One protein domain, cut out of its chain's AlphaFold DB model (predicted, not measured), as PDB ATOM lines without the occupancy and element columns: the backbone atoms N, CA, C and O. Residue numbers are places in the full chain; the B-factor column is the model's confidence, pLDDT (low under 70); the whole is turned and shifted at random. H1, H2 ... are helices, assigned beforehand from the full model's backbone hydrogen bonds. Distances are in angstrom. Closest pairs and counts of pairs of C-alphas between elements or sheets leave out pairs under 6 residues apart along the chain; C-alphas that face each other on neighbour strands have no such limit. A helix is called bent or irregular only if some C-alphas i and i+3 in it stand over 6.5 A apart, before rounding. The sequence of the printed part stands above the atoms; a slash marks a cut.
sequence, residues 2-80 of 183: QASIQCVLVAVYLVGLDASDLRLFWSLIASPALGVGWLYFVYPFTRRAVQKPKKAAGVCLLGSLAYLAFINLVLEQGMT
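Overview. This is residues 2 to 80 of the 183 residues of an uncharacterized protein of bioreactor metagenome (UniProt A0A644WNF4). Three long helices, H1, H2 and H4, lie side by side in a single flat row with H2 in the middle, each running the opposite way to its neighbour, so that the chain goes back and forth like a folded strip. The short helix H3 sits in the turn from H2 to H4, near the last residues of H2 and the first of H4, and H1 and H4 are apart, with H2 between them. The printed part has 79 residues with four named helices, in the order H1, H2, H3, H4, and no named strand; the class is all helix. The whole is loose, with a radius of gyration of the C-alphas of 14.4 A, and flat, spanning 44 by 35 by 11 A.

Along the chain. Find C-alpha 2 at (111.955, -2.099, -52.453); from there H1 runs through residues 2 to 20, 27.1 A from first to last C-alpha. Next look at Phe 25, where H2 begins; it takes residues 25 to 41 and is 24.9 A long. H2 is neither bent nor irregular, but only just: C-alphas 29 and 32 are 6.2 A apart. Go on to C-alpha 47 at (119.782, 3.967, -39.995), where H3 begins, residues 47 to 51, 6.4 A long. H4, the longest helix, runs from Pro 53 to Glu 76 over 34.4 A, and its last C-alpha is at (94.575, 28.129, -55.843).

Arrangement. Start with H1 and H2, a helical hairpin. They touch, and the closest C-alphas, those of Ala 11 and Ser 31, are 4.7 A apart. Their lines stand at a shallow tilt of 8 degrees, and they run opposite ways. H2 also touches H4; the closest C-alphas, those of Leu 39 and Cys 60, are 6.0 A apart. H2 and H4 also run opposite ways, at a shallow tilt of 9 degrees. H3 and H4 only just touch, with 3 pairs of C-alphas within 8 A, and only at the corner by their link; H4 does so with residues 55 to 56 alone, and the closest C-alphas, those of Ala 49 and Ala 56, are 5.1 A apart. H1 is apart from H3 and from H4, and H2 is apart from H3. In H1, H3 and H4 every O i to N i+4 pair is within hydrogen-bond range; in H2, 10 of 13 are.

Size, cuts and confidence. The two C-alphas farthest apart are those of Asp 21 and Gln 51, at 44.3 A. The printed part has no cut, and the links H1 to H2, H2 to H3 and H3 to H4 are tight. In the B-factor column the mean pLDDT of the printed part is 74.5; look for values under 70 at residue 3, residues 15 to 27 and residues 77 to 78 of this model.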
ATOM      1  N   GLN A   2     113.190  -1.642 -51.794       71.06
ATOM      2  CA  GLN A   2     111.955  -2.099 -52.453       71.06
ATOM      3  C   GLN A   2     110.737  -1.178 -52.227       71.06
ATOM      4  O   GLN A   2     110.117  -0.764 -53.198       71.06
ATOM      5  N   ALA A   3     110.467  -0.753 -50.986       63.06
ATOM      6  CA  ALA A   3     109.364   0.174 -50.684       63.06
ATOM      7  C   ALA A   3     109.510   1.546 -51.372       63.06
ATOM      8  O   ALA A   3     108.538   2.112 -51.855       63.06
ATOM      9  N   SER A   4     110.736   2.074 -51.468       70.94
ATOM     10  CA  SER A   4     111.009   3.338 -52.169       70.94
ATOM     11  C   SER A   4     110.756   3.214 -53.673       70.94
ATOM     12  O   SER A   4     110.167   4.107 -54.268       70.94
ATOM     13  N   ILE A   5     111.165   2.094 -54.275       72.44
ATOM     14  CA  ILE A   5     110.957   1.807 -55.701       72.44
ATOM     15  C   ILE A   5     109.462   1.636 -56.003       72.44
ATOM     16  O   ILE A   5     108.977   2.164 -56.996       72.44
ATOM     17  N   GLN A   6     108.713   0.969 -55.119       74.06
ATOM     18  CA  GLN A   6     107.262   0.813 -55.246       74.06
ATOM     19  C   GLN A   6     106.522   2.150 -55.134       74.06
ATOM     20  O   GLN A   6     105.656   2.417 -55.956       74.06
ATOM     21  N   CYS A   7     106.890   3.028 -54.193       71.06
ATOM     22  CA  CYS A   7     106.301   4.370 -54.115       71.06
ATOM     23  C   CYS A   7     106.540   5.180 -55.397       71.06
ATOM     24  O   CYS A   7     105.626   5.847 -55.873       71.06
ATOM     25  N   VAL A   8     107.744   5.097 -55.975       71.38
ATOM     26  CA  VAL A   8     108.076   5.782 -57.234       71.38
ATOM     27  C   VAL A   8     107.286   5.198 -58.403       71.38
ATOM     28  O   VAL A   8     106.710   5.953 -59.178       71.38
ATOM     29  N   LEU A   9     107.198   3.871 -58.514       70.56
ATOM     30  CA  LEU A   9     106.418   3.212 -59.566       70.56
ATOM     31  C   LEU A   9     104.926   3.545 -59.471       70.56
ATOM     32  O   LEU A   9     104.313   3.831 -60.493       70.56
ATOM     33  N   VAL A  10     104.353   3.570 -58.264       74.62
ATOM     34  CA  VAL A  10     102.948   3.956 -58.052       74.62
ATOM     35  C   VAL A  10     102.729   5.431 -58.391       74.62
ATOM     36  O   VAL A  10     101.741   5.757 -59.039       74.62
ATOM     37  N   ALA A  11     103.656   6.319 -58.023       71.44
ATOM     38  CA  ALA A  11     103.576   7.731 -58.392       71.44
ATOM     39  C   ALA A  11     103.623   7.928 -59.918       71.44
ATOM     40  O   ALA A  11     102.794   8.648 -60.463       71.44
ATOM     41  N   VAL A  12     104.537   7.247 -60.617       73.69
ATOM     42  CA  VAL A  12     104.637   7.290 -62.087       73.69
ATOM     43  C   VAL A  12     103.392   6.692 -62.748       73.69
ATOM     44  O   VAL A  12     102.903   7.235 -63.733       73.69
ATOM     45  N   TYR A  13     102.844   5.611 -62.191       72.50
ATOM     46  CA  TYR A  13     101.630   4.975 -62.696       72.50
ATOM     47  C   TYR A  13     100.391   5.870 -62.541       72.50
ATOM     48  O   TYR A  13      99.629   6.023 -63.491       72.50
ATOM     49  N   LEU A  14     100.225   6.528 -61.387       71.88
ATOM     50  CA  LEU A  14      99.146   7.498 -61.155       71.88
ATOM     51  C   LEU A  14      99.242   8.699 -62.105       71.88
ATOM     52  O   LEU A  14      98.226   9.145 -62.629       71.88
ATOM     53  N   VAL A  15     100.458   9.181 -62.378       67.25
ATOM     54  CA  VAL A  15     100.694  10.253 -63.356       67.25
ATOM     55  C   VAL A  15     100.376   9.798 -64.778       67.25
ATOM     56  O   VAL A  15      99.759  10.552 -65.526       67.25
ATOM     57  N   GLY A  16     100.746   8.569 -65.145       65.38
ATOM     58  CA  GLY A  16     100.442   7.996 -66.455       65.38
ATOM     59  C   GLY A  16      98.944   7.798 -66.703       65.38
ATOM     60  O   GLY A  16      98.474   8.077 -67.802       65.38
ATOM     61  N   LEU A  17      98.190   7.371 -65.683       61.84
ATOM     62  CA  LEU A  17      96.733   7.239 -65.767       61.84
ATOM     63  C   LEU A  17      96.051   8.601 -65.932       61.84
ATOM     64  O   LEU A  17      95.239   8.776 -66.833       61.84
ATOM     65  N   ASP A  18      96.430   9.598 -65.136       61.16
ATOM     66  CA  ASP A  18      95.770  10.910 -65.173       61.16
ATOM     67  C   ASP A  18      96.168  11.746 -66.410       61.16
ATOM     68  O   ASP A  18      95.408  12.585 -66.892       61.16
ATOM     69  N   ALA A  19      97.343  11.474 -66.994       61.28
ATOM     70  CA  ALA A  19      97.733  12.017 -68.296       61.28
ATOM     71  C   ALA A  19      96.844  11.497 -69.441       61.28
ATOM     72  O   ALA A  19      96.682  12.196 -70.442       61.28
ATOM     73  N   SER A  20      96.247  10.308 -69.293       59.41
ATOM     74  CA  SER A  20      95.308   9.761 -70.279       59.41
ATOM     75  C   SER A  20      93.918  10.412 -70.212       59.41
ATOM     76  O   SER A  20      93.259  10.527 -71.243       59.41
ATOM     77  N   ASP A  21      93.536  10.945 -69.046       59.88
ATOM     78  CA  ASP A  21      92.245  11.609 -68.802       59.88
ATOM     79  C   ASP A  21      92.295  13.147 -68.952       59.88
ATOM     80  O   ASP A  21      91.284  13.830 -68.767       59.88
ATOM     81  N   LEU A  22      93.463  13.721 -69.294       59.97
ATOM     82  CA  LEU A  22      93.709  15.168 -69.475       59.97
ATOM     83  C   LEU A  22      93.363  16.047 -68.248       59.97
ATOM     84  O   LEU A  22      93.354  17.276 -68.348       59.97
ATOM     85  N   ARG A  23      93.109  15.454 -67.074       58.09
ATOM     86  CA  ARG A  23      92.695  16.146 -65.839       58.09
ATOM     87  C   ARG A  23      93.665  15.898 -64.684       58.09
ATOM     88  O   ARG A  23      93.268  15.489 -63.605       58.09
ATOM     89  N   LEU A  24      94.913  16.315 -64.882       60.81
ATOM     90  CA  LEU A  24      96.080  16.118 -64.002       60.81
ATOM     91  C   LEU A  24      95.970  16.585 -62.528       60.81
ATOM     92  O   LEU A  24      96.931  16.439 -61.769       60.81
ATOM     93  N   PHE A  25      94.858  17.180 -62.093       64.31
ATOM     94  CA  PHE A  25      94.722  17.745 -60.747       64.31
ATOM     95  C   PHE A  25      94.822  16.687 -59.641       64.31
ATOM     96  O   PHE A  25      95.336  16.978 -58.562       64.31
ATOM     97  N   TRP A  26      94.356  15.461 -59.888       66.50
ATOM     98  CA  TRP A  26      94.277  14.430 -58.852       66.50
ATOM     99  C   TRP A  26      95.616  13.711 -58.663       66.50
ATOM    100  O   TRP A  26      96.093  13.535 -57.540       66.50
ATOM    101  N   SER A  27      96.276  13.377 -59.768       65.62
ATOM    102  CA  SER A  27      97.630  12.823 -59.816       65.62
ATOM    103  C   SER A  27      98.679  13.755 -59.216       65.62
ATOM    104  O   SER A  27      99.544  13.298 -58.456       65.62
ATOM    105  N   LEU A  28      98.600  15.060 -59.515       70.44
ATOM    106  CA  LEU A  28      99.545  16.037 -58.972       70.44
ATOM    107  C   LEU A  28      99.464  16.114 -57.448       70.44
ATOM    108  O   LEU A  28     100.480  16.355 -56.810       70.44
ATOM    109  N   ILE A  29      98.295  15.891 -56.849       72.94
ATOM    110  CA  ILE A  29      98.138  15.877 -55.390       72.94
ATOM    111  C   ILE A  29      98.548  14.512 -54.817       72.94
ATOM    112  O   ILE A  29      99.247  14.446 -53.808       72.94
ATOM    113  N   ALA A  30      98.158  13.412 -55.465       73.56
ATOM    114  CA  ALA A  30      98.389  12.061 -54.959       73.56
ATOM    115  C   ALA A  30      99.866  11.630 -55.012       73.56
ATOM    116  O   ALA A  30     100.353  10.960 -54.098       73.56
ATOM    117  N   SER A  31     100.610  12.019 -56.050       75.88
ATOM    118  CA  SER A  31     102.003  11.587 -56.224       75.88
ATOM    119  C   SER A  31     102.970  12.146 -55.161       75.88
ATOM    120  O   SER A  31     103.736  11.357 -54.598       75.88
ATOM    121  N   PRO A  32     102.918  13.431 -54.755       75.88
ATOM    122  CA  PRO A  32     103.736  13.934 -53.656       75.88
ATOM    123  C   PRO A  32     103.221  13.454 -52.289       75.88
ATOM    124  O   PRO A  32     104.027  13.295 -51.369       75.88
ATOM    125  N   ALA A  33     101.924  13.130 -52.159       77.06
ATOM    126  CA  ALA A  33     101.355  12.530 -50.947       77.06
ATOM    127  C   ALA A  33     102.038  11.203 -50.593       77.06
ATOM    128  O   ALA A  33     102.337  10.945 -49.426       77.06
ATOM    129  N   LEU A  34     102.341  10.378 -51.602       77.62
ATOM    130  CA  LEU A  34     103.087   9.128 -51.430       77.62
ATOM    131  C   LEU A  34     104.510   9.381 -50.918       77.62
ATOM    132  O   LEU A  34     105.005   8.632 -50.073       77.62
ATOM    133  N   GLY A  35     105.153  10.460 -51.374       76.94
ATOM    134  CA  GLY A  35     106.456  10.901 -50.872       76.94
ATOM    135  C   GLY A  35     106.410  11.327 -49.401       76.94
ATOM    136  O   GLY A  35     107.269  10.930 -48.611       76.94
ATOM    137  N   VAL A  36     105.372  12.066 -49.001       79.75
ATOM    138  CA  VAL A  36     105.139  12.429 -47.593       79.75
ATOM    139  C   VAL A  36     104.823  11.194 -46.750       79.75
ATOM    140  O   VAL A  36     105.383  11.030 -45.668       79.75
ATOM    141  N   GLY A  37     104.002  10.272 -47.254       78.31
ATOM    142  CA  GLY A  37     103.744   8.989 -46.601       78.31
ATOM    143  C   GLY A  37     105.039   8.206 -46.365       78.31
ATOM    144  O   GLY A  37     105.300   7.738 -45.256       78.31
ATOM    145  N   TRP A  38     105.921   8.151 -47.362       80.62
ATOM    146  CA  TRP A  38     107.236   7.527 -47.226       80.62
ATOM    147  C   TRP A  38     108.110   8.209 -46.155       80.62
ATOM    148  O   TRP A  38     108.794   7.527 -45.383       80.62
ATOM    149  N   LEU A  39     108.047   9.541 -46.044       79.88
ATOM    150  CA  LEU A  39     108.738  10.317 -45.006       79.88
ATOM    151  C   LEU A  39     108.262  10.008 -43.578       79.88
ATOM    152  O   LEU A  39     109.051  10.165 -42.649       79.88
ATOM    153  N   TYR A  40     107.022   9.561 -43.377       79.12
ATOM    154  CA  TYR A  40     106.515   9.183 -42.051       79.12
ATOM    155  C   TYR A  40     106.648   7.686 -41.755       79.12
ATOM    156  O   TYR A  40     106.934   7.319 -40.618       79.12
ATOM    157  N   PHE A  41     106.484   6.818 -42.754       79.19
ATOM    158  CA  PHE A  41     106.429   5.366 -42.537       79.19
ATOM    159  C   PHE A  41     107.731   4.628 -42.832       79.19
ATOM    160  O   PHE A  41     107.926   3.526 -42.329       79.19
ATOM    161  N   VAL A  42     108.635   5.200 -43.630       77.62
ATOM    162  CA  VAL A  42     109.870   4.515 -44.044       77.62
ATOM    163  C   VAL A  42     111.104   5.266 -43.568       77.62
ATOM    164  O   VAL A  42     112.007   4.669 -42.983       77.62
ATOM    165  N   TYR A  43     111.141   6.583 -43.767       77.62
ATOM    166  CA  TYR A  43     112.289   7.411 -43.409       77.62
ATOM    167  C   TYR A  43     112.720   7.323 -41.927       77.62
ATOM    168  O   TYR A  43     113.921   7.126 -41.706       77.62
ATOM    169  N   PRO A  44     111.831   7.380 -40.908       76.56
ATOM    170  CA  PRO A  44     112.256   7.322 -39.502       76.56
ATOM    171  C   PRO A  44     112.879   5.979 -39.102       76.56
ATOM    172  O   PRO A  44     113.675   5.935 -38.166       76.56
ATOM    173  N   PHE A  45     112.594   4.906 -39.841       79.44
ATOM    174  CA  PHE A  45     113.162   3.577 -39.611       79.44
ATOM    175  C   PHE A  45     114.500   3.358 -40.336       79.44
ATOM    176  O   PHE A  45     115.111   2.295 -40.230       79.44
ATOM    177  N   THR A  46     115.004   4.356 -41.070       81.62
ATOM    178  CA  THR A  46     116.321   4.265 -41.709       81.62
ATOM    179  C   THR A  46     117.452   4.509 -40.705       81.62
ATOM    180  O   THR A  46     117.359   5.375 -39.834       81.62
ATOM    181  N   ARG A  47     118.591   3.811 -40.867       74.62
ATOM    182  CA  ARG A  47     119.782   3.967 -39.995       74.62
ATOM    183  C   ARG A  47     120.215   5.430 -39.809       74.62
ATOM    184  O   ARG A  47     120.638   5.806 -38.721       74.62
ATOM    185  N   ARG A  48     120.106   6.259 -40.854       71.94
ATOM    186  CA  ARG A  48     120.487   7.683 -40.814       71.94
ATOM    187  C   ARG A  48     119.529   8.525 -39.965       71.94
ATOM    188  O   ARG A  48     119.988   9.435 -39.278       71.94
ATOM    189  N   ALA A  49     118.234   8.217 -39.992       72.38
ATOM    190  CA  ALA A  49     117.228   8.919 -39.202       72.38
ATOM    191  C   ALA A  49     117.315   8.556 -37.711       72.38
ATOM    192  O   ALA A  49     117.278   9.450 -36.866       72.38
ATOM    193  N   VAL A  50     117.550   7.277 -37.397       75.00
ATOM    194  CA  VAL A  50     117.726   6.792 -36.015       75.00
ATOM    195  C   VAL A  50     118.946   7.429 -35.338       75.00
ATOM    196  O   VAL A  50     118.884   7.805 -34.172       75.00
ATOM    197  N   GLN A  51     120.049   7.622 -36.071       79.31
ATOM    198  CA  GLN A  51     121.260   8.257 -35.533       79.31
ATOM    199  C   GLN A  51     121.098   9.759 -35.244       79.31
ATOM    200  O   GLN A  51     121.830  10.310 -34.423       79.31
ATOM    201  N   LYS A  52     120.184  10.455 -35.936       83.81
ATOM    202  CA  LYS A  52     119.999  11.913 -35.825       83.81
ATOM    203  C   LYS A  52     118.506  12.269 -35.770       83.81
ATOM    204  O   LYS A  52     118.002  12.907 -36.699       83.81
ATOM    205  N   PRO A  53     117.806  11.957 -34.661       77.56
ATOM    206  CA  PRO A  53     116.350  12.088 -34.570       77.56
ATOM    207  C   PRO A  53     115.868  13.535 -34.739       77.56
ATOM    208  O   PRO A  53     114.852  13.777 -35.383       77.56
ATOM    209  N   LYS A  54     116.639  14.524 -34.261       80.31
ATOM    210  CA  LYS A  54     116.322  15.952 -34.452       80.31
ATOM    211  C   LYS A  54     116.343  16.366 -35.927       80.31
ATOM    212  O   LYS A  54     115.480  17.116 -36.369       80.31
ATOM    213  N   LYS A  55     117.319  15.866 -36.697       79.56
ATOM    214  CA  LYS A  55     117.404  16.141 -38.139       79.56
ATOM    215  C   LYS A  55     116.304  15.408 -38.897       79.56
ATOM    216  O   LYS A  55     115.736  15.978 -39.816       79.56
ATOM    217  N   ALA A  56     115.980  14.179 -38.492       78.75
ATOM    218  CA  ALA A  56     114.888  13.422 -39.087       78.75
ATOM    219  C   ALA A  56     113.537  14.130 -38.901       78.75
ATOM    220  O   ALA A  56     112.834  14.346 -39.881       78.75
ATOM    221  N   ALA A  57     113.238  14.585 -37.679       79.12
ATOM    222  CA  ALA A  57     112.030  15.354 -37.385       79.12
ATOM    223  C   ALA A  57     111.953  16.652 -38.205       79.12
ATOM    224  O   ALA A  57     110.904  16.955 -38.766       79.12
ATOM    225  N   GLY A  58     113.069  17.379 -38.339       83.12
ATOM    226  CA  GLY A  58     113.135  18.578 -39.180       83.12
ATOM    227  C   GLY A  58     112.861  18.292 -40.659       83.12
ATOM    228  O   GLY A  58     112.141  19.049 -41.298       83.12
ATOM    229  N   VAL A  59     113.373  17.181 -41.196       82.31
ATOM    230  CA  VAL A  59     113.112  16.764 -42.585       82.31
ATOM    231  C   VAL A  59     111.646  16.369 -42.789       82.31
ATOM    232  O   VAL A  59     111.060  16.770 -43.788       82.31
ATOM    233  N   CYS A  60     111.026  15.650 -41.847       82.38
ATOM    234  CA  CYS A  60     109.595  15.335 -41.924       82.38
ATOM    235  C   CYS A  60     108.734  16.607 -41.880       82.38
ATOM    236  O   CYS A  60     107.781  16.722 -42.644       82.38
ATOM    237  N   LEU A  61     109.093  17.573 -41.026       84.06
ATOM    238  CA  LEU A  61     108.371  18.842 -40.883       84.06
ATOM    239  C   LEU A  61     108.527  19.733 -42.125       84.06
ATOM    240  O   LEU A  61     107.554  20.303 -42.608       84.06
ATOM    241  N   LEU A  62     109.732  19.810 -42.694       85.50
ATOM    242  CA  LEU A  62     109.955  20.492 -43.971       85.50
ATOM    243  C   LEU A  62     109.220  19.800 -45.122       85.50
ATOM    244  O   LEU A  62     108.666  20.481 -45.977       85.50
ATOM    245  N   GLY A  63     109.185  18.466 -45.135       81.56
ATOM    246  CA  GLY A  63     108.461  17.694 -46.141       81.56
ATOM    247  C   GLY A  63     106.951  17.925 -46.094       81.56
ATOM    248  O   GLY A  63     106.336  18.121 -47.140       81.56
ATOM    249  N   SER A  64     106.353  17.969 -44.900       81.81
ATOM    250  CA  SER A  64     104.925  18.272 -44.751       81.81
ATOM    251  C   SER A  64     104.596  19.725 -45.101       81.81
ATOM    252  O   SER A  64     103.610  19.965 -45.796       81.81
ATOM    253  N   LEU A  65     105.442  20.685 -44.711       85.19
ATOM    254  CA  LEU A  65     105.334  22.090 -45.128       85.19
ATOM    255  C   LEU A  65     105.402  22.247 -46.650       85.19
ATOM    256  O   LEU A  65     104.556  22.920 -47.233       85.19
ATOM    257  N   ALA A  66     106.393  21.621 -47.288       83.94
ATOM    258  CA  ALA A  66     106.575  21.679 -48.733       83.94
ATOM    259  C   ALA A  66     105.373  21.083 -49.472       83.94
ATOM    260  O   ALA A  66     104.920  21.645 -50.465       83.94
ATOM    261  N   TYR A  67     104.815  19.985 -48.958       82.25
ATOM    262  CA  TYR A  67     103.619  19.373 -49.524       82.25
ATOM    263  C   TYR A  67     102.373  20.252 -49.378       82.25
ATOM    264  O   TYR A  67     101.639  20.426 -50.345       82.25
ATOM    265  N   LEU A  68     102.160  20.861 -48.208       81.19
ATOM    266  CA  LEU A  68     101.051  21.797 -47.993       81.19
ATOM    267  C   LEU A  68     101.169  23.038 -48.889       81.19
ATOM    268  O   LEU A  68     100.176  23.470 -49.469       81.19
ATOM    269  N   ALA A  69     102.379  23.577 -49.055       79.19
ATOM    270  CA  ALA A  69     102.637  24.678 -49.981       79.19
ATOM    271  C   ALA A  69     102.355  24.274 -51.436       79.19
ATOM    272  O   ALA A  69     101.750  25.040 -52.182       79.19
ATOM    273  N   PHE A  70     102.761  23.062 -51.823       81.44
ATOM    274  CA  PHE A  70     102.544  22.526 -53.163       81.44
ATOM    275  C   PHE A  70     101.057  22.324 -53.470       81.44
ATOM    276  O   PHE A  70     100.591  22.787 -54.505       81.44
ATOM    277  N   ILE A  71     100.297  21.714 -52.554       80.31
ATOM    278  CA  ILE A  71      98.833  21.585 -52.666       80.31
ATOM    279  C   ILE A  71      98.194  22.952 -52.896       80.31
ATOM    280  O   ILE A  71      97.387  23.110 -53.810       80.31
ATOM    281  N   ASN A  72      98.567  23.939 -52.079       78.00
ATOM    282  CA  ASN A  72      97.974  25.266 -52.152       78.00
ATOM    283  C   ASN A  72      98.269  25.946 -53.501       78.00
ATOM    284  O   ASN A  72      97.386  26.532 -54.118       78.00
ATOM    285  N   LEU A  73      99.498  25.790 -54.002       79.50
ATOM    286  CA  LEU A  73      99.904  26.312 -55.304       79.50
ATOM    287  C   LEU A  73      99.177  25.621 -56.469       79.50
ATOM    288  O   LEU A  73      98.825  26.286 -57.437       79.50
ATOM    289  N   VAL A  74      98.927  24.313 -56.378       77.38
ATOM    290  CA  VAL A  74      98.216  23.550 -57.421       77.38
ATOM    291  C   VAL A  74      96.721  23.882 -57.458       77.38
ATOM    292  O   VAL A  74      96.149  23.967 -58.542       77.38
ATOM    293  N   LEU A  75      96.082  24.073 -56.299       75.56
ATOM    294  CA  LEU A  75      94.635  24.299 -56.204       75.56
ATOM    295  C   LEU A  75      94.230  25.759 -56.425       75.56
ATOM    296  O   LEU A  75      93.257  26.017 -57.127       75.56
ATOM    297  N   GLU A  76      94.957  26.709 -55.837       72.38
ATOM    298  CA  GLU A  76      94.575  28.129 -55.843       72.38
ATOM    299  C   GLU A  76      95.466  28.994 -56.744       72.38
ATOM    300  O   GLU A  76      95.261  30.203 -56.826       72.38
ATOM    301  N   GLN A  77      96.475  28.407 -57.405       69.38
ATOM    302  CA  GLN A  77      97.472  29.122 -58.223       69.38
ATOM    303  C   GLN A  77      98.203  30.249 -57.459       69.38
ATOM    304  O   GLN A  77      98.800  31.145 -58.054       69.38
ATOM    305  N   GLY A  78      98.194  30.193 -56.124       69.62
ATOM    306  CA  GLY A  78      98.761  31.203 -55.240       69.62
ATOM    307  C   GLY A  78      98.979  30.675 -53.823       69.62
ATOM    308  O   GLY A  78      98.525  29.596 -53.455       69.62
ATOM    309  N   MET A  79      99.695  31.437 -52.991       73.31
ATOM    310  CA  MET A  79      99.932  31.069 -51.586       73.31
ATOM    311  C   MET A  79      98.887  31.667 -50.635       73.31
ATOM    312  O   MET A  79      99.236  32.154 -49.557       73.31
ATOM    313  N   THR A  80      97.613  31.670 -51.036       75.12
ATOM    314  CA  THR A  80      96.618  32.519 -50.369       75.12
ATOM    315  C   THR A  80      96.252  32.020 -48.971       75.12
ATOM    316  O   THR A  80      96.191  32.834 -48.060       75.12
TER     317      THR A  80